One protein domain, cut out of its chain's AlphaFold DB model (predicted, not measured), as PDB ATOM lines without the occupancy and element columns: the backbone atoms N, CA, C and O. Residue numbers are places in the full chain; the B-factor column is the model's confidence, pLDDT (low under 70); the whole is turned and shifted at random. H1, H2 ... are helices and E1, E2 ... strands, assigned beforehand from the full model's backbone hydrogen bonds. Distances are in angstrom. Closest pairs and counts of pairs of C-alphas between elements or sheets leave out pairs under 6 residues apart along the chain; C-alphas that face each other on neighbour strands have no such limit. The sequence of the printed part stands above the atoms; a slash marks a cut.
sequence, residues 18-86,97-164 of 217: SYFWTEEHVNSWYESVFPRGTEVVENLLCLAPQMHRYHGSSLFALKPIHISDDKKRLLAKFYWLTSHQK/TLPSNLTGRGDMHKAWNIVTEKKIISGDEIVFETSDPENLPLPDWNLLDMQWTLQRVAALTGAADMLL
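Overview. This is residues 18 to 86 and 97 to 164 of the 217 residues of an uncharacterized protein of Trichophyton rubrum (strain ATCC MYA-4607 / CBS 118892) (UniProt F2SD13). A long helix, H3, packs along a strongly twisted sheet of three strands, over its edge strand E1. H1 crosses beside the first part of H3, short helices H2 and H4 sit near each other toward the other end of H3, and a small hairpin of E3 and E4 makes an arm beyond the sheet. The printed part has 137 residues, with four named helices and five named strands in the order H1 H2 E1 E2 E3 E4 E5 H3 H4; the larger sheet runs E1 E2 E5, antiparallel. The class is mixed, helices and strands, with 68 residues in named elements, under half. The whole is compact, with a radius of gyration of the C-alphas of 15.4 A and spans of 42 by 41 by 24 A.

Arrangement. Start at the sheet: E1, residues 60 to 67, and E2, residues 73 to 80, form a hairpin, where N 63 and O 77 are 2.8 A apart, within hydrogen-bond range. On the other side of E2 look for E5, residues 125 to 129, antiparallel to it, with N 76 and O 126 at 2.9 A. H3, residues 141 to 156, is on this sheet at a height over the sheet of 6.5 A; it runs along the strands, at 17 degrees to E1 on the local plane, and the closest C-alphas are those of Ala 61 and Trp 148, 5.5 A. H1, residues 23 to 33, touches H3 with residues 142 to 146 of H3 alone, about perpendicular at 74 degrees; the closest C-alphas are those of Trp 29 and Asn 142, 5.5 A. H2, residues 49 to 56, only grazes the sheet with its residues 51 to 55. It is near H4, residues 159 to 164, which is close to H3 but not clearly touching, the C-alphas of Ala 154 and Ala 160 being 6.8 A apart. E3, residues 111 to 113, and E4, residues 118 to 120, form a hairpin, with N 113 and O 118 at 2.8 A, within hydrogen-bond range. In H1, H2 and H3 every O i to N i+4 pair is within hydrogen-bond range; in H4, 1 of 2.

Along the chain. Find C-alpha 60 at (32.692, -48.964, 36.737); from there E1 runs 20.7 A, and E2 comes back over 22.6 A. H3 begins at C-alpha 141, (40.348, -33.722, 32.791), and runs 23.0 A. H1 measures 15.4 A, E5 12.8 A and H2 10.8 A. The last element, H4, ends at C-alpha 164, (30.674, -55.435, 48.509).

Size, cuts and confidence. Look for the two C-alphas farthest apart at Lys 86 and Asp 132, 46.1 A. Residues 87 to 96 are not printed, and C-alphas 86 and 97 are 14.8 A apart across the cut. The links H1 to H2 and E5 to H3 are long. Residues 83 to 86 and 158 to 164 are under pLDDT 70.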
ATOM      1  N   SER A  18      55.401 -42.865  39.383       92.81
ATOM      2  CA  SER A  18      56.489 -42.570  38.435       92.81
ATOM      3  C   SER A  18      57.265 -43.803  37.948       92.81
ATOM      4  O   SER A  18      57.990 -43.712  36.960       92.81
ATOM      5  N   TYR A  19      57.091 -44.973  38.577       92.50
ATOM      6  CA  TYR A  19      57.614 -46.238  38.046       92.50
ATOM      7  C   TYR A  19      56.789 -46.796  36.877       92.50
ATOM      8  O   TYR A  19      57.300 -47.618  36.116       92.50
ATOM      9  N   PHE A  20      55.526 -46.384  36.740       91.06
ATOM     10  CA  PHE A  20      54.576 -46.954  35.779       91.06
ATOM     11  C   PHE A  20      54.129 -45.956  34.704       91.06
ATOM     12  O   PHE A  20      53.838 -46.368  33.581       91.06
ATOM     13  N   TRP A  21      54.096 -44.660  35.023       94.31
ATOM     14  CA  TRP A  21      53.709 -43.585  34.107       94.31
ATOM     15  C   TRP A  21      54.833 -42.566  33.936       94.31
ATOM     16  O   TRP A  21      55.699 -42.409  34.794       94.31
ATOM     17  N   THR A  22      54.819 -41.866  32.802       95.06
ATOM     18  CA  THR A  22      55.787 -40.802  32.518       95.06
ATOM     19  C   THR A  22      55.676 -39.678  33.540       95.06
ATOM     20  O   THR A  22      54.569 -39.345  33.962       95.06
ATOM     21  N   GLU A  23      56.798 -39.035  33.853       94.06
ATOM     22  CA  GLU A  23      56.855 -37.903  34.785       94.06
ATOM     23  C   GLU A  23      55.858 -36.790  34.424       94.06
ATOM     24  O   GLU A  23      55.145 -36.309  35.296       94.06
ATOM     25  N   GLU A  24      55.723 -36.453  33.136       94.69
ATOM     26  CA  GLU A  24      54.738 -35.475  32.643       94.69
ATOM     27  C   GLU A  24      53.299 -35.834  33.049       94.69
ATOM     28  O   GLU A  24      52.543 -34.987  33.518       94.69
ATOM     29  N   HIS A  25      52.933 -37.110  32.926       93.81
ATOM     30  CA  HIS A  25      51.591 -37.599  33.239       93.81
ATOM     31  C   HIS A  25      51.331 -37.567  34.749       93.81
ATOM     32  O   HIS A  25      50.315 -37.033  35.188       93.81
ATOM     33  N   VAL A  26      52.284 -38.048  35.551       94.62
ATOM     34  CA  VAL A  26      52.184 -38.017  37.019       94.62
ATOM     35  C   VAL A  26      52.126 -36.578  37.537       94.62
ATOM     36  O   VAL A  26      51.307 -36.281  38.405       94.62
ATOM     37  N   ASN A  27      52.931 -35.674  36.974       94.06
ATOM     38  CA  ASN A  27      52.910 -34.260  37.335       94.06
ATOM     39  C   ASN A  27      51.577 -33.608  36.956       94.06
ATOM     40  O   ASN A  27      51.033 -32.868  37.766       94.06
ATOM     41  N   SER A  28      50.996 -33.939  35.795       94.62
ATOM     42  CA  SER A  28      49.681 -33.407  35.409       94.62
ATOM     43  C   SER A  28      48.579 -33.781  36.410       94.62
ATOM     44  O   SER A  28      47.742 -32.949  36.751       94.62
ATOM     45  N   TRP A  29      48.604 -35.009  36.942       94.56
ATOM     46  CA  TRP A  29      47.692 -35.438  38.003       94.56
ATOM     47  C   TRP A  29      47.993 -34.736  39.328       94.56
ATOM     48  O   TRP A  29      47.074 -34.262  39.996       94.56
ATOM     49  N   TYR A  30      49.274 -34.645  39.701       91.69
ATOM     50  CA  TYR A  30      49.709 -33.990  40.931       91.69
ATOM     51  C   TYR A  30      49.267 -32.524  40.974       91.69
ATOM     52  O   TYR A  30      48.682 -32.093  41.963       91.69
ATOM     53  N   GLU A  31      49.500 -31.774  39.898       91.38
ATOM     54  CA  GLU A  31      49.147 -30.356  39.778       91.38
ATOM     55  C   GLU A  31      47.631 -30.127  39.743       91.38
ATOM     56  O   GLU A  31      47.145 -29.111  40.241       91.38
ATOM     57  N   SER A  32      46.857 -31.079  39.214       89.94
ATOM     58  CA  SER A  32      45.397 -31.002  39.281       89.94
ATOM     59  C   SER A  32      44.843 -31.238  40.694       89.94
ATOM     60  O   SER A  32      43.817 -30.654  41.042       89.94
ATOM     61  N   VAL A  33      45.507 -32.054  41.526       86.00
ATOM     62  CA  VAL A  33      45.126 -32.273  42.940       86.00
ATOM     63  C   VAL A  33      45.647 -31.141  43.842       86.00
ATOM     64  O   VAL A  33      44.928 -30.613  44.693       86.00
ATOM     65  N   PHE A  34      46.906 -30.741  43.664       82.38
ATOM     66  CA  PHE A  34      47.595 -29.729  44.465       82.38
ATOM     67  C   PHE A  34      47.844 -28.491  43.603       82.38
ATOM     68  O   PHE A  34      48.717 -28.498  42.741       82.38
ATOM     69  N   PRO A  35      47.066 -27.417  43.813       75.44
ATOM     70  CA  PRO A  35      47.298 -26.508  44.947       75.44
ATOM     71  C   PRO A  35      46.057 -26.260  45.818       75.44
ATOM     72  O   PRO A  35      46.137 -25.534  46.807       75.44
ATOM     73  N   ARG A  36      44.903 -26.812  45.423       75.75
ATOM     74  CA  ARG A  36      43.587 -26.495  46.003       75.75
ATOM     75  C   ARG A  36      43.022 -27.600  46.898       75.75
ATOM     76  O   ARG A  36      42.034 -27.361  47.582       75.75
ATOM     77  N   GLY A  37      43.670 -28.766  46.934       79.06
ATOM     78  CA  GLY A  37      43.223 -29.916  47.715       79.06
ATOM     79  C   GLY A  37      42.138 -30.721  47.000       79.06
ATOM     80  O   GLY A  37      41.865 -30.528  45.817       79.06
ATOM     81  N   THR A  38      41.527 -31.653  47.728       79.75
ATOM     82  CA  THR A  38      40.561 -32.620  47.186       79.75
ATOM     83  C   THR A  38      39.121 -32.107  47.164       79.75
ATOM     84  O   THR A  38      38.310 -32.626  46.399       79.75
ATOM     85  N   GLU A  39      38.793 -31.086  47.955       84.31
ATOM     86  CA  GLU A  39      37.436 -30.543  48.115       84.31
ATOM     87  C   GLU A  39      37.140 -29.395  47.131       84.31
ATOM     88  O   GLU A  39      36.682 -28.316  47.507       84.31
ATOM     89  N   VAL A  40      37.417 -29.619  45.846       85.81
ATOM     90  CA  VAL A  40      37.099 -28.681  44.757       85.81
ATOM     91  C   VAL A  40      36.075 -29.278  43.804       85.81
ATOM     92  O   VAL A  40      36.057 -30.488  43.593       85.81
ATOM     93  N   VAL A  41      35.235 -28.433  43.198       86.75
ATOM     94  CA  VAL A  41      34.163 -28.862  42.277       86.75
ATOM     95  C   VAL A  41      34.722 -29.711  41.135       86.75
ATOM     96  O   VAL A  41      34.126 -30.716  40.762       86.75
ATOM     97  N   GLU A  42      35.910 -29.370  40.647       90.19
ATOM     98  CA  GLU A  42      36.598 -30.093  39.581       90.19
ATOM     99  C   GLU A  42      37.041 -31.512  39.980       90.19
ATOM    100  O   GLU A  42      37.347 -32.324  39.112       90.19
ATOM    101  N   ASN A  43      37.057 -31.843  41.271       89.44
ATOM    102  CA  ASN A  43      37.342 -33.188  41.776       89.44
ATOM    103  C   ASN A  43      36.072 -33.931  42.240       89.44
ATOM    104  O   ASN A  43      36.157 -35.045  42.755       89.44
ATOM    105  N   LEU A  44      34.886 -33.338  42.083       88.94
ATOM    106  CA  LEU A  44      33.632 -33.918  42.554       88.94
ATOM    107  C   LEU A  44      32.775 -34.427  41.393       88.94
ATOM    108  O   LEU A  44      32.612 -33.783  40.358       88.94
ATOM    109  N   LEU A  45      32.159 -35.590  41.607       90.06
ATOM    110  CA  LEU A  45      31.155 -36.165  40.717       90.06
ATOM    111  C   LEU A  45      29.847 -36.344  41.484       90.06
ATOM    112  O   LEU A  45      29.792 -37.043  42.495       90.06
ATOM    113  N   CYS A  46      28.770 -35.748  40.977       90.56
ATOM    114  CA  CYS A  46      27.436 -35.997  41.508       90.56
ATOM    115  C   CYS A  46      26.896 -37.308  40.922       90.56
ATOM    116  O   CYS A  46      26.595 -37.394  39.730       90.56
ATOM    117  N   LEU A  47      26.786 -38.335  41.762       92.75
ATOM    118  CA  LEU A  47      26.305 -39.660  41.382       92.75
ATOM    119  C   LEU A  47      25.046 -40.014  42.175       92.75
ATOM    120  O   LEU A  47      24.909 -39.665  43.346       92.75
ATOM    121  N   ALA A  48      24.135 -40.767  41.551       92.50
ATOM    122  CA  ALA A  48      23.043 -41.400  42.284       92.50
ATOM    123  C   ALA A  48      23.618 -42.326  43.379       92.50
ATOM    124  O   ALA A  48      24.664 -42.930  43.139       92.50
ATOM    125  N   PRO A  49      22.944 -42.525  44.530       93.56
ATOM    126  CA  PRO A  49      23.519 -43.258  45.665       93.56
ATOM    127  C   PRO A  49      24.099 -44.636  45.309       93.56
ATOM    128  O   PRO A  49      25.203 -44.980  45.717       93.56
ATOM    129  N   GLN A  50      23.394 -45.404  44.473       91.06
ATOM    130  CA  GLN A  50      23.868 -46.708  43.990       91.06
ATOM    131  C   GLN A  50      25.115 -46.581  43.102       91.06
ATOM    132  O   GLN A  50      26.077 -47.324  43.263       91.06
ATOM    133  N   MET A  51      25.133 -45.591  42.206       94.06
ATOM    134  CA  MET A  51      26.285 -45.326  41.342       94.06
ATOM    135  C   MET A  51      27.493 -44.836  42.146       94.06
ATOM    136  O   MET A  51      28.615 -45.192  41.816       94.06
ATOM    137  N   HIS A  52      27.284 -44.075  43.221       93.88
ATOM    138  CA  HIS A  52      28.364 -43.683  44.122       93.88
ATOM    139  C   HIS A  52      29.033 -44.910  44.759       93.88
ATOM    140  O   HIS A  52      30.253 -45.044  44.688       93.88
ATOM    141  N   ARG A  53      28.238 -45.857  45.284       92.44
ATOM    142  CA  ARG A  53      28.758 -47.129  45.822       92.44
ATOM    143  C   ARG A  53      29.520 -47.914  44.755       92.44
ATOM    144  O   ARG A  53      30.639 -48.346  44.994       92.44
ATOM    145  N   TYR A  54      28.966 -48.030  43.549       93.56
ATOM    146  CA  TYR A  54      29.621 -48.751  42.453       93.56
ATOM    147  C   TYR A  54      30.948 -48.112  42.027       93.56
ATOM    148  O   TYR A  54      31.878 -48.830  41.673       93.56
ATOM    149  N   HIS A  55      31.041 -46.782  42.056       93.12
ATOM    150  CA  HIS A  55      32.265 -46.053  41.740       93.12
ATOM    151  C   HIS A  55      33.326 -46.254  42.832       93.12
ATOM    152  O   HIS A  55      34.469 -46.573  42.518       93.12
ATOM    153  N   GLY A  56      32.939 -46.141  44.109       90.38
ATOM    154  CA  GLY A  56      33.827 -46.393  45.250       90.38
ATOM    155  C   GLY A  56      34.366 -47.826  45.268       90.38
ATOM    156  O   GLY A  56      35.564 -48.040  45.437       90.38
ATOM    157  N   SER A  57      33.514 -48.805  44.963       89.50
ATOM    158  CA  SER A  57      33.903 -50.213  44.825       89.50
ATOM    159  C   SER A  57      34.536 -50.545  43.467       89.50
ATOM    160  O   SER A  57      34.640 -51.714  43.123       89.50
ATOM    161  N   SER A  58      34.940 -49.566  42.649       92.25
ATOM    162  CA  SER A  58      35.599 -49.803  41.350       92.25
ATOM    163  C   SER A  58      34.858 -50.796  40.429       92.25
ATOM    164  O   SER A  58      35.464 -51.633  39.751       92.25
ATOM    165  N   LEU A  59      33.519 -50.748  40.409       92.50
ATOM    166  CA  LEU A  59      32.684 -51.585  39.532       92.50
ATOM    167  C   LEU A  59      32.531 -50.989  38.133       92.50
ATOM    168  O   LEU A  59      32.292 -51.726  37.174       92.50
ATOM    169  N   PHE A  60      32.658 -49.671  38.009       94.56
ATOM    170  CA  PHE A  60      32.692 -48.964  36.737       94.56
ATOM    171  C   PHE A  60      33.598 -47.744  36.840       94.56
ATOM    172  O   PHE A  60      33.638 -47.106  37.884       94.56
ATOM    173  N   ALA A  61      34.204 -47.351  35.724       95.69
ATOM    174  CA  ALA A  61      34.955 -46.110  35.621       95.69
ATOM    175  C   ALA A  61      34.525 -45.296  34.396       95.69
ATOM    176  O   ALA A  61      33.948 -45.816  33.435       95.69
ATOM    177  N   LEU A  62      34.823 -44.002  34.441       97.06
ATOM    178  CA  LEU A  62      34.554 -43.061  33.364       97.06
ATOM    179  C   LEU A  62      35.861 -42.756  32.649       97.06
ATOM    180  O   LEU A  62      36.743 -42.131  33.222       97.06
ATOM    181  N   LYS A  63      35.985 -43.197  31.399       97.25
ATOM    182  CA  LYS A  63      37.129 -42.862  30.561       97.25
ATOM    183  C   LYS A  63      36.938 -41.456  29.997       97.25
ATOM    184  O   LYS A  63      36.025 -41.268  29.190       97.25
ATOM    185  N   PRO A  64      37.813 -40.507  30.315       97.62
ATOM    186  CA  PRO A  64      37.779 -39.204  29.685       97.62
ATOM    187  C   PRO A  64      38.025 -39.348  28.155       97.62
ATOM    188  O   PRO A  64      38.954 -40.052  27.752       97.62
ATOM    189  N   ILE A  65      37.219 -38.713  27.276       97.75
ATOM    190  CA  ILE A  65      37.446 -38.692  25.799       97.75
ATOM    191  C   ILE A  65      37.857 -37.330  25.219       97.75
ATOM    192  O   ILE A  65      38.821 -37.273  24.456       97.75
ATOM    193  N   HIS A  66      37.146 -36.254  25.550       96.62
ATOM    194  CA  HIS A  66      37.437 -34.922  25.016       96.62
ATOM    195  C   HIS A  66      36.788 -33.834  25.872       96.62
ATOM    196  O   HIS A  66      35.648 -34.002  26.301       96.62
ATOM    197  N   ILE A  67      37.475 -32.708  26.051       96.88
ATOM    198  CA  ILE A  67      36.907 -31.467  26.585       96.88
ATOM    199  C   ILE A  67      36.885 -30.412  25.476       96.88
ATOM    200  O   ILE A  67      37.863 -30.271  24.742       96.88
ATOM    201  N   SER A  68      35.765 -29.703  25.329       97.12
ATOM    202  CA  SER A  68      35.611 -28.647  24.328       97.12
ATOM    203  C   SER A  68      36.524 -27.453  24.613       97.12
ATOM    204  O   SER A  68      36.843 -27.166  25.767       97.12
ATOM    205  N   ASP A  69      36.895 -26.709  23.568       96.50
ATOM    206  CA  ASP A  69      37.775 -25.535  23.684       96.50
ATOM    207  C   ASP A  69      37.216 -24.462  24.637       96.50
ATOM    208  O   ASP A  69      37.965 -23.786  25.340       96.50
ATOM    209  N   ASP A  70      35.888 -24.324  24.690       96.25
ATOM    210  CA  ASP A  70      35.186 -23.410  25.598       96.25
ATOM    211  C   ASP A  70      35.010 -23.966  27.022       96.25
ATOM    212  O   ASP A  70      34.413 -23.298  27.865       96.25
ATOM    213  N   LYS A  71      35.501 -25.184  27.284       96.00
ATOM    214  CA  LYS A  71      35.390 -25.939  28.544       96.00
ATOM    215  C   LYS A  71      33.956 -26.194  29.017       96.00
ATOM    216  O   LYS A  71      33.742 -26.588  30.160       96.00
ATOM    217  N   LYS A  72      32.958 -25.995  28.152       97.50
ATOM    218  CA  LYS A  72      31.543 -26.169  28.505       97.50
ATOM    219  C   LYS A  72      31.050 -27.594  28.374       97.50
ATOM    220  O   LYS A  72      29.968 -27.895  28.872       97.50
ATOM    221  N   ARG A  73      31.791 -28.455  27.675       97.81
ATOM    222  CA  ARG A  73      31.391 -29.833  27.402       97.81
ATOM    223  C   ARG A  73      32.569 -30.767  27.613       97.81
ATOM    224  O   ARG A  73      33.605 -30.619  26.972       97.81
ATOM    225  N   LEU A  74      32.380 -31.757  28.473       97.69
ATOM    226  CA  LEU A  74      33.319 -32.848  28.695       97.69
ATOM    227  C   LEU A  74      32.632 -34.159  28.309       97.69
ATOM    228  O   LEU A  74      31.601 -34.529  28.866       97.69
ATOM    229  N   LEU A  75      33.209 -34.858  27.340       98.12
ATOM    230  CA  LEU A  75      32.776 -36.172  26.893       98.12
ATOM    231  C   LEU A  75      33.591 -37.246  27.613       98.12
ATOM    232  O   LEU A  75      34.821 -37.262  27.522       98.12
ATOM    233  N   ALA A  76      32.902 -38.182  28.254       97.69
ATOM    234  CA  ALA A  76      33.484 -39.386  28.827       97.69
ATOM    235  C   ALA A  76      32.772 -40.636  28.294       97.69
ATOM    236  O   ALA A  76      31.620 -40.581  27.872       97.69
ATOM    237  N   LYS A  77      33.450 -41.782  28.330       97.12
ATOM    238  CA  LYS A  77      32.853 -43.094  28.067       97.12
ATOM    239  C   LYS A  77      32.727 -43.890  29.348       97.12
ATOM    240  O   LYS A  77      33.693 -44.042  30.089       97.12
ATOM    241  N   PHE A  78      31.548 -44.437  29.576       96.62
ATOM    242  CA  PHE A  78      31.273 -45.322  30.692       96.62
ATOM    243  C   PHE A  78      31.861 -46.712  30.430       96.62
ATOM    244  O   PHE A  78      31.724 -47.244  29.330       96.62
ATOM    245  N   TYR A  79      32.478 -47.339  31.431       95.94
ATOM    246  CA  TYR A  79      32.911 -48.735  31.355       95.94
ATOM    247  C   TYR A  79      32.615 -49.475  32.650       95.94
ATOM    248  O   TYR A  79      33.176 -49.144  33.688       95.94
ATOM    249  N   TRP A  80      31.828 -50.547  32.565       94.31
ATOM    250  CA  TRP A  80      31.834 -51.591  33.584       94.31
ATOM    251  C   TRP A  80      33.217 -52.246  33.631       94.31
ATOM    252  O   TRP A  80      33.758 -52.646  32.595       94.31
ATOM    253  N   LEU A  81      33.776 -52.358  34.833       91.31
ATOM    254  CA  LEU A  81      35.062 -52.992  35.083       91.31
ATOM    255  C   LEU A  81      34.837 -54.450  35.483       91.31
ATOM    256  O   LEU A  81      34.076 -54.754  36.405       91.31
ATOM    257  N   THR A  82      35.487 -55.365  34.768       78.88
ATOM    258  CA  THR A  82      35.427 -56.797  35.068       78.88
ATOM    259  C   THR A  82      36.182 -57.084  36.355       78.88
ATOM    260  O   THR A  82      37.332 -56.664  36.481       78.88
ATOM    261  N   SER A  83      35.580 -57.855  37.265       67.38
ATOM    262  CA  SER A  83      36.381 -58.489  38.308       67.38
ATOM    263  C   SER A  83      37.328 -59.488  37.659       67.38
ATOM    264  O   SER A  83      36.909 -60.279  36.805       67.38
ATOM    265  N   HIS A  84      38.597 -59.461  38.049       64.62
ATOM    266  CA  HIS A  84      39.499 -60.544  37.711       64.62
ATOM    267  C   HIS A  84      39.092 -61.767  38.545       64.62
ATOM    268  O   HIS A  84      39.217 -61.753  39.768       64.62
ATOM    269  N   GLN A  85      38.610 -62.839  37.903       58.09
ATOM    270  CA  GLN A  85      38.397 -64.104  38.612       58.09
ATOM    271  C   GLN A  85      39.732 -64.541  39.212       58.09
ATOM    272  O   GLN A  85      40.716 -64.675  38.485       58.09
ATOM    273  N   LYS A  86      39.786 -64.702  40.539       55.62
ATOM    274  CA  LYS A  86      40.989 -65.165  41.240       55.62
ATOM    275  C   LYS A  86      41.475 -66.450  40.566       55.62
ATOM    276  O   LYS A  86      40.791 -67.468  40.595       55.62
ATOM    277  N   THR A  97      41.464 -57.823  29.609       79.94
ATOM    278  CA  THR A  97      40.414 -57.449  28.654       79.94
ATOM    279  C   THR A  97      39.486 -56.409  29.273       79.94
ATOM    280  O   THR A  97      39.059 -56.555  30.413       79.94
ATOM    281  N   LEU A  98      39.123 -55.384  28.501       84.31
ATOM    282  CA  LEU A  98      38.095 -54.415  28.871       84.31
ATOM    283  C   LEU A  98      37.025 -54.365  27.768       84.31
ATOM    284  O   LEU A  98      37.180 -53.624  26.793       84.31
ATOM    285  N   PRO A  99      35.954 -55.169  27.874       83.69
ATOM    286  CA  PRO A  99      34.957 -55.248  26.818       83.69
ATOM    287  C   PRO A  99      34.131 -53.959  26.736       83.69
ATOM    288  O   PRO A  99      33.643 -53.434  27.738       83.69
ATOM    289  N   SER A 100      33.931 -53.463  25.517       83.94
ATOM    290  CA  SER A 100      33.225 -52.209  25.236       83.94
ATOM    291  C   SER A 100      31.711 -52.380  25.075       83.94
ATOM    292  O   SER A 100      31.095 -51.598  24.367       83.94
ATOM    293  N   ASN A 101      31.130 -53.454  25.606       84.56
ATOM    294  CA  ASN A 101      29.705 -53.767  25.461       84.56
ATOM    295  C   ASN A 101      29.135 -54.532  26.667       84.56
ATOM    296  O   ASN A 101      28.075 -55.153  26.565       84.56
ATOM    297  N   LEU A 102      29.836 -54.525  27.807       90.00
ATOM    298  CA  LEU A 102      29.298 -55.103  29.036       90.00
ATOM    299  C   LEU A 102      28.025 -54.365  29.425       90.00
ATOM    300  O   LEU A 102      27.994 -53.141  29.464       90.00
ATOM    301  N   THR A 103      26.972 -55.113  29.732       90.25
ATOM    302  CA  THR A 103      25.671 -54.526  30.078       90.25
ATOM    303  C   THR A 103      25.484 -54.329  31.584       90.25
ATOM    304  O   THR A 103      24.379 -54.023  32.032       90.25
ATOM    305  N   GLY A 104      26.526 -54.589  32.367       87.12
ATOM    306  CA  GLY A 104      26.503 -54.685  33.820       87.12
ATOM    307  C   GLY A 104      27.673 -55.525  34.325       87.12
ATOM    308  O   GLY A 104      28.419 -56.106  33.528       87.12
ATOM    309  N   ARG A 105      27.798 -55.622  35.647       81.25
ATOM    310  CA  ARG A 105      28.730 -56.531  36.323       81.25
ATOM    311  C   ARG A 105      27.939 -57.632  37.032       81.25
ATOM    312  O   ARG A 105      27.307 -57.408  38.064       81.25
ATOM    313  N   GLY A 106      27.956 -58.826  36.439       77.00
ATOM    314  CA  GLY A 106      27.063 -59.918  36.832       77.00
ATOM    315  C   GLY A 106      25.586 -59.563  36.621       77.00
ATOM    316  O   GLY A 106      25.248 -58.664  35.847       77.00
ATOM    317  N   ASP A 107      24.697 -60.260  37.326       73.06
ATOM    318  CA  ASP A 107      23.250 -60.061  37.179       73.06
ATOM    319  C   ASP A 107      22.683 -58.930  38.047       73.06
ATOM    320  O   ASP A 107      21.592 -58.425  37.750       73.06
ATOM    321  N   MET A 108      23.435 -58.503  39.066       80.31
ATOM    322  CA  MET A 108      22.965 -57.590  40.114       80.31
ATOM    323  C   MET A 108      23.372 -56.130  39.890       80.31
ATOM    324  O   MET A 108      22.620 -55.236  40.265       80.31
ATOM    325  N   HIS A 109      24.498 -55.865  39.221       89.50
ATOM    326  CA  HIS A 109      24.987 -54.496  39.021       89.50
ATOM    327  C   HIS A 109      24.660 -54.013  37.616       89.50
ATOM    328  O   HIS A 109      25.241 -54.462  36.623       89.50
ATOM    329  N   LYS A 110      23.696 -53.101  37.532       93.06
ATOM    330  CA  LYS A 110      23.202 -52.528  36.281       93.06
ATOM    331  C   LYS A 110      22.887 -51.053  36.513       93.06
ATOM    332  O   LYS A 110      22.503 -50.662  37.609       93.06
ATOM    333  N   ALA A 111      23.031 -50.249  35.468       93.56
ATOM    334  CA  ALA A 111      22.727 -48.826  35.492       93.56
ATOM    335  C   ALA A 111      21.761 -48.492  34.356       93.56
ATOM    336  O   ALA A 111      21.789 -49.121  33.295       93.56
ATOM    337  N   TRP A 112      20.904 -47.501  34.585       94.44
ATOM    338  CA  TRP A 112      19.928 -47.025  33.613       94.44
ATOM    339  C   TRP A 112      19.978 -45.512  33.519       94.44
ATOM    340  O   TRP A 112      20.055 -44.807  34.525       94.44
ATOM    341  N   ASN A 113      19.885 -45.017  32.294       92.88
ATOM    342  CA  ASN A 113      19.581 -43.631  32.033       92.88
ATOM    343  C   ASN A 113      18.074 -43.445  32.230       92.88
ATOM    344  O   ASN A 113      17.273 -43.911  31.423       92.88
ATOM    345  N   ILE A 114      17.697 -42.762  33.309       90.69
ATOM    346  CA  ILE A 114      16.296 -42.581  33.710       90.69
ATOM    347  C   ILE A 114      15.473 -41.757  32.713       90.69
ATOM    348  O   ILE A 114      14.263 -41.910  32.654       90.69
ATOM    349  N   VAL A 115      16.117 -40.890  31.925       90.69
ATOM    350  CA  VAL A 115      15.433 -40.004  30.971       90.69
ATOM    351  C   VAL A 115      15.077 -40.759  29.696       90.69
ATOM    352  O   VAL A 115      13.991 -40.606  29.152       90.69
ATOM    353  N   THR A 116      16.013 -41.566  29.199       93.62
ATOM    354  CA  THR A 116      15.832 -42.344  27.963       93.62
ATOM    355  C   THR A 116      15.280 -43.744  28.212       93.62
ATOM    356  O   THR A 116      14.989 -44.450  27.249       93.62
ATOM    357  N   GLU A 117      15.194 -44.156  29.481       94.50
ATOM    358  CA  GLU A 117      14.845 -45.505  29.949       94.50
ATOM    359  C   GLU A 117      15.746 -46.616  29.381       94.50
ATOM    360  O   GLU A 117      15.394 -47.796  29.356       94.50
ATOM    361  N   LYS A 118      16.950 -46.255  28.929       94.81
ATOM    362  CA  LYS A 118      17.916 -47.197  28.363       94.81
ATOM    363  C   LYS A 118      18.922 -47.646  29.403       94.81
ATOM    364  O   LYS A 118      19.360 -46.878  30.258       94.81
ATOM    365  N   LYS A 119      19.319 -48.910  29.294       95.19
ATOM    366  CA  LYS A 119      20.412 -49.470  30.084       95.19
ATOM    367  C   LYS A 119      21.733 -48.832  29.659       95.19
ATOM    368  O   LYS A 119      21.977 -48.735  28.461       95.19
ATOM    369  N   ILE A 120      22.559 -48.458  30.630       95.38
ATOM    370  CA  ILE A 120      23.910 -47.948  30.389       95.38
ATOM    371  C   ILE A 120      24.863 -49.139  30.295       95.38
ATOM    372  O   ILE A 120      24.942 -49.974  31.206       95.38
ATOM    373  N   ILE A 121      25.571 -49.228  29.178       95.12
ATOM    374  CA  ILE A 121      26.515 -50.301  28.876       95.12
ATOM    375  C   ILE A 121      27.926 -49.731  28.713       95.12
ATOM    376  O   ILE A 121      28.110 -48.533  28.503       95.12
ATOM    377  N   SER A 122      28.950 -50.576  28.827       95.75
ATOM    378  CA  SER A 122      30.319 -50.145  28.534       95.75
ATOM    379  C   SER A 122      30.391 -49.570  27.124       95.75
ATOM    380  O   SER A 122      29.773 -50.107  26.213       95.75
ATOM    381  N   GLY A 123      31.176 -48.514  26.948       95.06
ATOM    382  CA  GLY A 123      31.302 -47.781  25.694       95.06
ATOM    383  C   GLY A 123      30.293 -46.646  25.510       95.06
ATOM    384  O   GLY A 123      30.552 -45.801  24.650       95.06
ATOM    385  N   ASP A 124      29.215 -46.585  26.302       96.25
ATOM    386  CA  ASP A 124      28.241 -45.493  26.227       96.25
ATOM    387  C   ASP A 124      28.878 -44.149  26.577       96.25
ATOM    388  O   ASP A 124      29.735 -44.042  27.456       96.25
ATOM    389  N   GLU A 125      28.433 -43.108  25.882       96.00
ATOM    390  CA  GLU A 125      28.923 -41.750  26.065       96.00
ATOM    391  C   GLU A 125      28.111 -41.012  27.130       96.00
ATOM    392  O   GLU A 125      26.881 -40.956  27.084       96.00
ATOM    393  N   ILE A 126      28.828 -40.424  28.084       95.31
ATOM    394  CA  ILE A 126      28.307 -39.543  29.120       95.31
ATOM    395  C   ILE A 126      28.848 -38.146  28.834       95.31
ATOM    396  O   ILE A 126      30.059 -37.950  28.715       95.31
ATOM    397  N   VAL A 127      27.941 -37.183  28.701       96.12
ATOM    398  CA  VAL A 127      28.285 -35.787  28.431       96.12
ATOM    399  C   VAL A 127      28.039 -34.980  29.695       96.12
ATOM    400  O   VAL A 127      26.918 -34.937  30.198       96.12
ATOM    401  N   PHE A 128      29.089 -34.338  30.188       95.75
ATOM    402  CA  PHE A 128      29.004 -33.322  31.225       95.75
ATOM    403  C   PHE A 128      28.931 -31.957  30.556       95.75
ATOM    404  O   PHE A 128      29.720 -31.666  29.654       95.75
ATOM    405  N   GLU A 129      27.987 -31.127  30.987       96.62
ATOM    406  CA  GLU A 129      27.762 -29.807  30.405       96.62
ATOM    407  C   GLU A 129      27.656 -28.751  31.500       96.62
ATOM    408  O   GLU A 129      27.069 -28.986  32.557       96.62
ATOM    409  N   THR A 130      28.221 -27.577  31.233       97.00
ATOM    410  CA  THR A 130      28.081 -26.395  32.084       97.00
ATOM    411  C   THR A 130      27.815 -25.167  31.225       97.00
ATOM    412  O   THR A 130      28.378 -24.998  30.142       97.00
ATOM    413  N   SER A 131      26.939 -24.280  31.694       97.25
ATOM    414  CA  SER A 131      26.731 -22.976  31.057       97.25
ATOM    415  C   SER A 131      27.823 -21.969  31.423       97.25
ATOM    416  O   SER A 131      28.059 -21.029  30.654       97.25
ATOM    417  N   ASP A 132      28.471 -22.177  32.573       95.88
ATOM    418  CA  ASP A 132      29.405 -21.258  33.220       95.88
ATOM    419  C   ASP A 132      30.664 -22.015  33.686       95.88
ATOM    420  O   ASP A 132      30.730 -22.458  34.830       95.88
ATOM    421  N   PRO A 133      31.657 -22.199  32.802       95.06
ATOM    422  CA  PRO A 133      32.861 -22.966  33.112       95.06
ATOM    423  C   PRO A 133      33.775 -22.291  34.145       95.06
ATOM    424  O   PRO A 133      34.669 -22.956  34.658       95.06
ATOM    425  N   GLU A 134      33.572 -21.007  34.456       93.00
ATOM    426  CA  GLU A 134      34.396 -20.281  35.429       93.00
ATOM    427  C   GLU A 134      33.868 -20.465  36.858       93.00
ATOM    428  O   GLU A 134      34.649 -20.708  37.774       93.00
ATOM    429  N   ASN A 135      32.545 -20.381  37.060       93.44
ATOM    430  CA  ASN A 135      31.944 -20.533  38.394       93.44
ATOM    431  C   ASN A 135      31.434 -21.952  38.682       93.44
ATOM    432  O   ASN A 135      31.300 -22.331  39.843       93.44
ATOM    433  N   LEU A 136      31.121 -22.725  37.639       93.25
ATOM    434  CA  LEU A 136      30.623 -24.100  37.710       93.25
ATOM    435  C   LEU A 136      31.466 -24.984  36.779       93.25
ATOM    436  O   LEU A 136      30.951 -25.486  35.768       93.25
ATOM    437  N   PRO A 137      32.773 -25.124  37.061       94.50
ATOM    438  CA  PRO A 137      33.665 -25.887  36.209       94.50
ATOM    439  C   PRO A 137      33.244 -27.357  36.172       94.50
ATOM    440  O   PRO A 137      32.714 -27.909  37.138       94.50
ATOM    441  N   LEU A 138      33.482 -27.995  35.030       95.88
ATOM    442  CA  LEU A 138      33.344 -29.443  34.903       95.88
ATOM    443  C   LEU A 138      34.473 -30.154  35.662       95.88
ATOM    444  O   LEU A 138      35.484 -29.520  35.973       95.88
ATOM    445  N   PRO A 139      34.332 -31.466  35.929       94.50
ATOM    446  CA  PRO A 139      35.422 -32.259  36.478       94.50
ATOM    447  C   PRO A 139      36.716 -32.059  35.685       94.50
ATOM    448  O   PRO A 139      36.693 -32.042  34.450       94.50
ATOM    449  N   ASP A 140      37.836 -31.902  36.391       95.00
ATOM    450  CA  ASP A 140      39.133 -31.719  35.758       95.00
ATOM    451  C   ASP A 140      39.485 -32.952  34.932       95.00
ATOM    452  O   ASP A 140      39.300 -34.104  35.338       95.00
ATOM    453  N   TRP A 141      40.021 -32.687  33.750       95.62
ATOM    454  CA  TRP A 141      40.348 -33.722  32.791       95.62
ATOM    455  C   TRP A 141      41.401 -34.700  33.316       95.62
ATOM    456  O   TRP A 141      41.229 -35.916  33.202       95.62
ATOM    457  N   ASN A 142      42.472 -34.174  33.914       95.56
ATOM    458  CA  ASN A 142      43.572 -34.989  34.412       95.56
ATOM    459  C   ASN A 142      43.134 -35.762  35.662       95.56
ATOM    460  O   ASN A 142      43.519 -36.918  35.819       95.56
ATOM    461  N   LEU A 143      42.286 -35.182  36.522       94.25
ATOM    462  CA  LEU A 143      41.707 -35.915  37.657       94.25
ATOM    463  C   LEU A 143      40.824 -37.068  37.197       94.25
ATOM    464  O   LEU A 143      40.946 -38.174  37.723       94.25
ATOM    465  N   LEU A 144      39.971 -36.848  36.195       95.25
ATOM    466  CA  LEU A 144      39.136 -37.916  35.659       95.25
ATOM    467  C   LEU A 144      39.992 -39.007  34.992       95.25
ATOM    468  O   LEU A 144      39.671 -40.190  35.099       95.25
ATOM    469  N   ASP A 145      41.103 -38.637  34.350       96.56
ATOM    470  CA  ASP A 145      42.064 -39.582  33.770       96.56
ATOM    471  C   ASP A 145      42.826 -40.393  34.830       96.56
ATOM    472  O   ASP A 145      43.004 -41.610  34.694       96.56
ATOM    473  N   MET A 146      43.198 -39.748  35.935       94.81
ATOM    474  CA  MET A 146      43.762 -40.418  37.099       94.81
ATOM    475  C   MET A 146      42.754 -41.405  37.694       94.81
ATOM    476  O   MET A 146      43.080 -42.578  37.881       94.81
ATOM    477  N   GLN A 147      41.512 -40.969  37.940       94.50
ATOM    478  CA  GLN A 147      40.442 -41.821  38.468       94.50
ATOM    479  C   GLN A 147      40.187 -43.016  37.545       94.50
ATOM    480  O   GLN A 147      40.163 -44.157  38.006       94.50
ATOM    481  N   TRP A 148      40.080 -42.783  36.236       95.62
ATOM    482  CA  TRP A 148      39.971 -43.827  35.218       95.62
ATOM    483  C   TRP A 148      41.078 -44.878  35.326       95.62
ATOM    484  O   TRP A 148      40.818 -46.084  35.274       95.62
ATOM    485  N   THR A 149      42.319 -44.424  35.470       94.69
ATOM    486  CA  THR A 149      43.487 -45.297  35.530       94.69
ATOM    487  C   THR A 149      43.508 -46.107  36.825       94.69
ATOM    488  O   THR A 149      43.609 -47.335  36.782       94.69
ATOM    489  N   LEU A 150      43.353 -45.445  37.971       93.31
ATOM    490  CA  LEU A 150      43.441 -46.076  39.287       93.31
ATOM    491  C   LEU A 150      42.275 -47.026  39.559       93.31
ATOM    492  O   LEU A 150      42.491 -48.106  40.103       93.31
ATOM    493  N   GLN A 151      41.065 -46.699  39.106       93.75
ATOM    494  CA  GLN A 151      39.925 -47.604  39.223       93.75
ATOM    495  C   GLN A 151      40.132 -48.925  38.489       93.75
ATOM    496  O   GLN A 151      39.740 -49.984  38.974       93.75
ATOM    497  N   ARG A 152      40.774 -48.893  37.319       92.44
ATOM    498  CA  ARG A 152      41.094 -50.123  36.587       92.44
ATOM    499  C   ARG A 152      42.107 -50.968  37.340       92.44
ATOM    500  O   ARG A 152      41.955 -52.184  37.369       92.44
ATOM    501  N   VAL A 153      43.105 -50.340  37.957       90.25
ATOM    502  CA  VAL A 153      44.063 -51.043  38.820       90.25
ATOM    503  C   VAL A 153      43.334 -51.664  40.015       90.25
ATOM    504  O   VAL A 153      43.484 -52.859  40.249       90.25
ATOM    505  N   ALA A 154      42.473 -50.910  40.702       89.19
ATOM    506  CA  ALA A 154      41.688 -51.397  41.839       89.19
ATOM    507  C   ALA A 154      40.715 -52.537  41.469       89.19
ATOM    508  O   ALA A 154      40.545 -53.495  42.222       89.19
ATOM    509  N   ALA A 155      40.104 -52.492  40.284       87.38
ATOM    510  CA  ALA A 155      39.265 -53.585  39.798       87.38
ATOM    511  C   ALA A 155      40.074 -54.864  39.516       87.38
ATOM    512  O   ALA A 155      39.594 -55.966  39.784       87.38
ATOM    513  N   LEU A 156      41.307 -54.731  39.012       84.06
ATOM    514  CA  LEU A 156      42.192 -55.865  38.726       84.06
ATOM    515  C   LEU A 156      42.747 -56.528  39.989       84.06
ATOM    516  O   LEU A 156      42.963 -57.737  39.982       84.06
ATOM    517  N   THR A 157      42.946 -55.777  41.074       78.69
ATOM    518  CA  THR A 157      43.376 -56.347  42.363       78.69
ATOM    519  C   THR A 157      42.259 -57.108  43.082       78.69
ATOM    520  O   THR A 157      42.508 -57.736  44.108       78.69
ATOM    521  N   GLY A 158      41.026 -57.077  42.557       68.38
ATOM    522  CA  GLY A 158      39.857 -57.702  43.175       68.38
ATOM    523  C   GLY A 158      39.307 -56.931  44.378       68.38
ATOM    524  O   GLY A 158      38.369 -57.409  45.013       68.38
ATOM    525  N   ALA A 159      39.830 -55.731  44.672       60.44
ATOM    526  CA  ALA A 159      39.339 -54.874  45.759       60.44
ATOM    527  C   ALA A 159      37.842 -54.558  45.609       60.44
ATOM    528  O   ALA A 159      37.108 -54.431  46.584       60.44
ATOM    529  N   ALA A 160      37.377 -54.524  44.363       58.66
ATOM    530  CA  ALA A 160      35.988 -54.316  44.011       58.66
ATOM    531  C   ALA A 160      35.007 -55.372  44.560       58.66
ATOM    532  O   ALA A 160      33.857 -55.036  44.823       58.66
ATOM    533  N   ASP A 161      35.435 -56.628  44.728       57.72
ATOM    534  CA  ASP A 161      34.574 -57.682  45.284       57.72
ATOM    535  C   ASP A 161      34.604 -57.693  46.823       57.72
ATOM    536  O   ASP A 161      33.615 -58.063  47.443       57.72
ATOM    537  N   MET A 162      35.707 -57.250  47.443       55.06
ATOM    538  CA  MET A 162      35.845 -57.186  48.907       55.06
ATOM    539  C   MET A 162      34.950 -56.097  49.514       55.06
ATOM    540  O   MET A 162      34.277 -56.335  50.505       55.06
ATOM    541  N   LEU A 163      34.870 -54.930  48.866       53.97
ATOM    542  CA  LEU A 163      34.069 -53.791  49.337       53.97
ATOM    543  C   LEU A 163      32.545 -54.004  49.241       53.97
ATOM    544  O   LEU A 163      31.781 -53.160  49.703       53.97
ATOM    545  N   LEU A 164      32.093 -55.079  48.589       54.56
ATOM    546  CA  LEU A 164      30.674 -55.435  48.509       54.56
ATOM    547  C   LEU A 164      30.263 -56.439  49.596       54.56
ATOM    548  O   LEU A 164      29.102 -56.419  50.000       54.56
TER     549      LEU A 164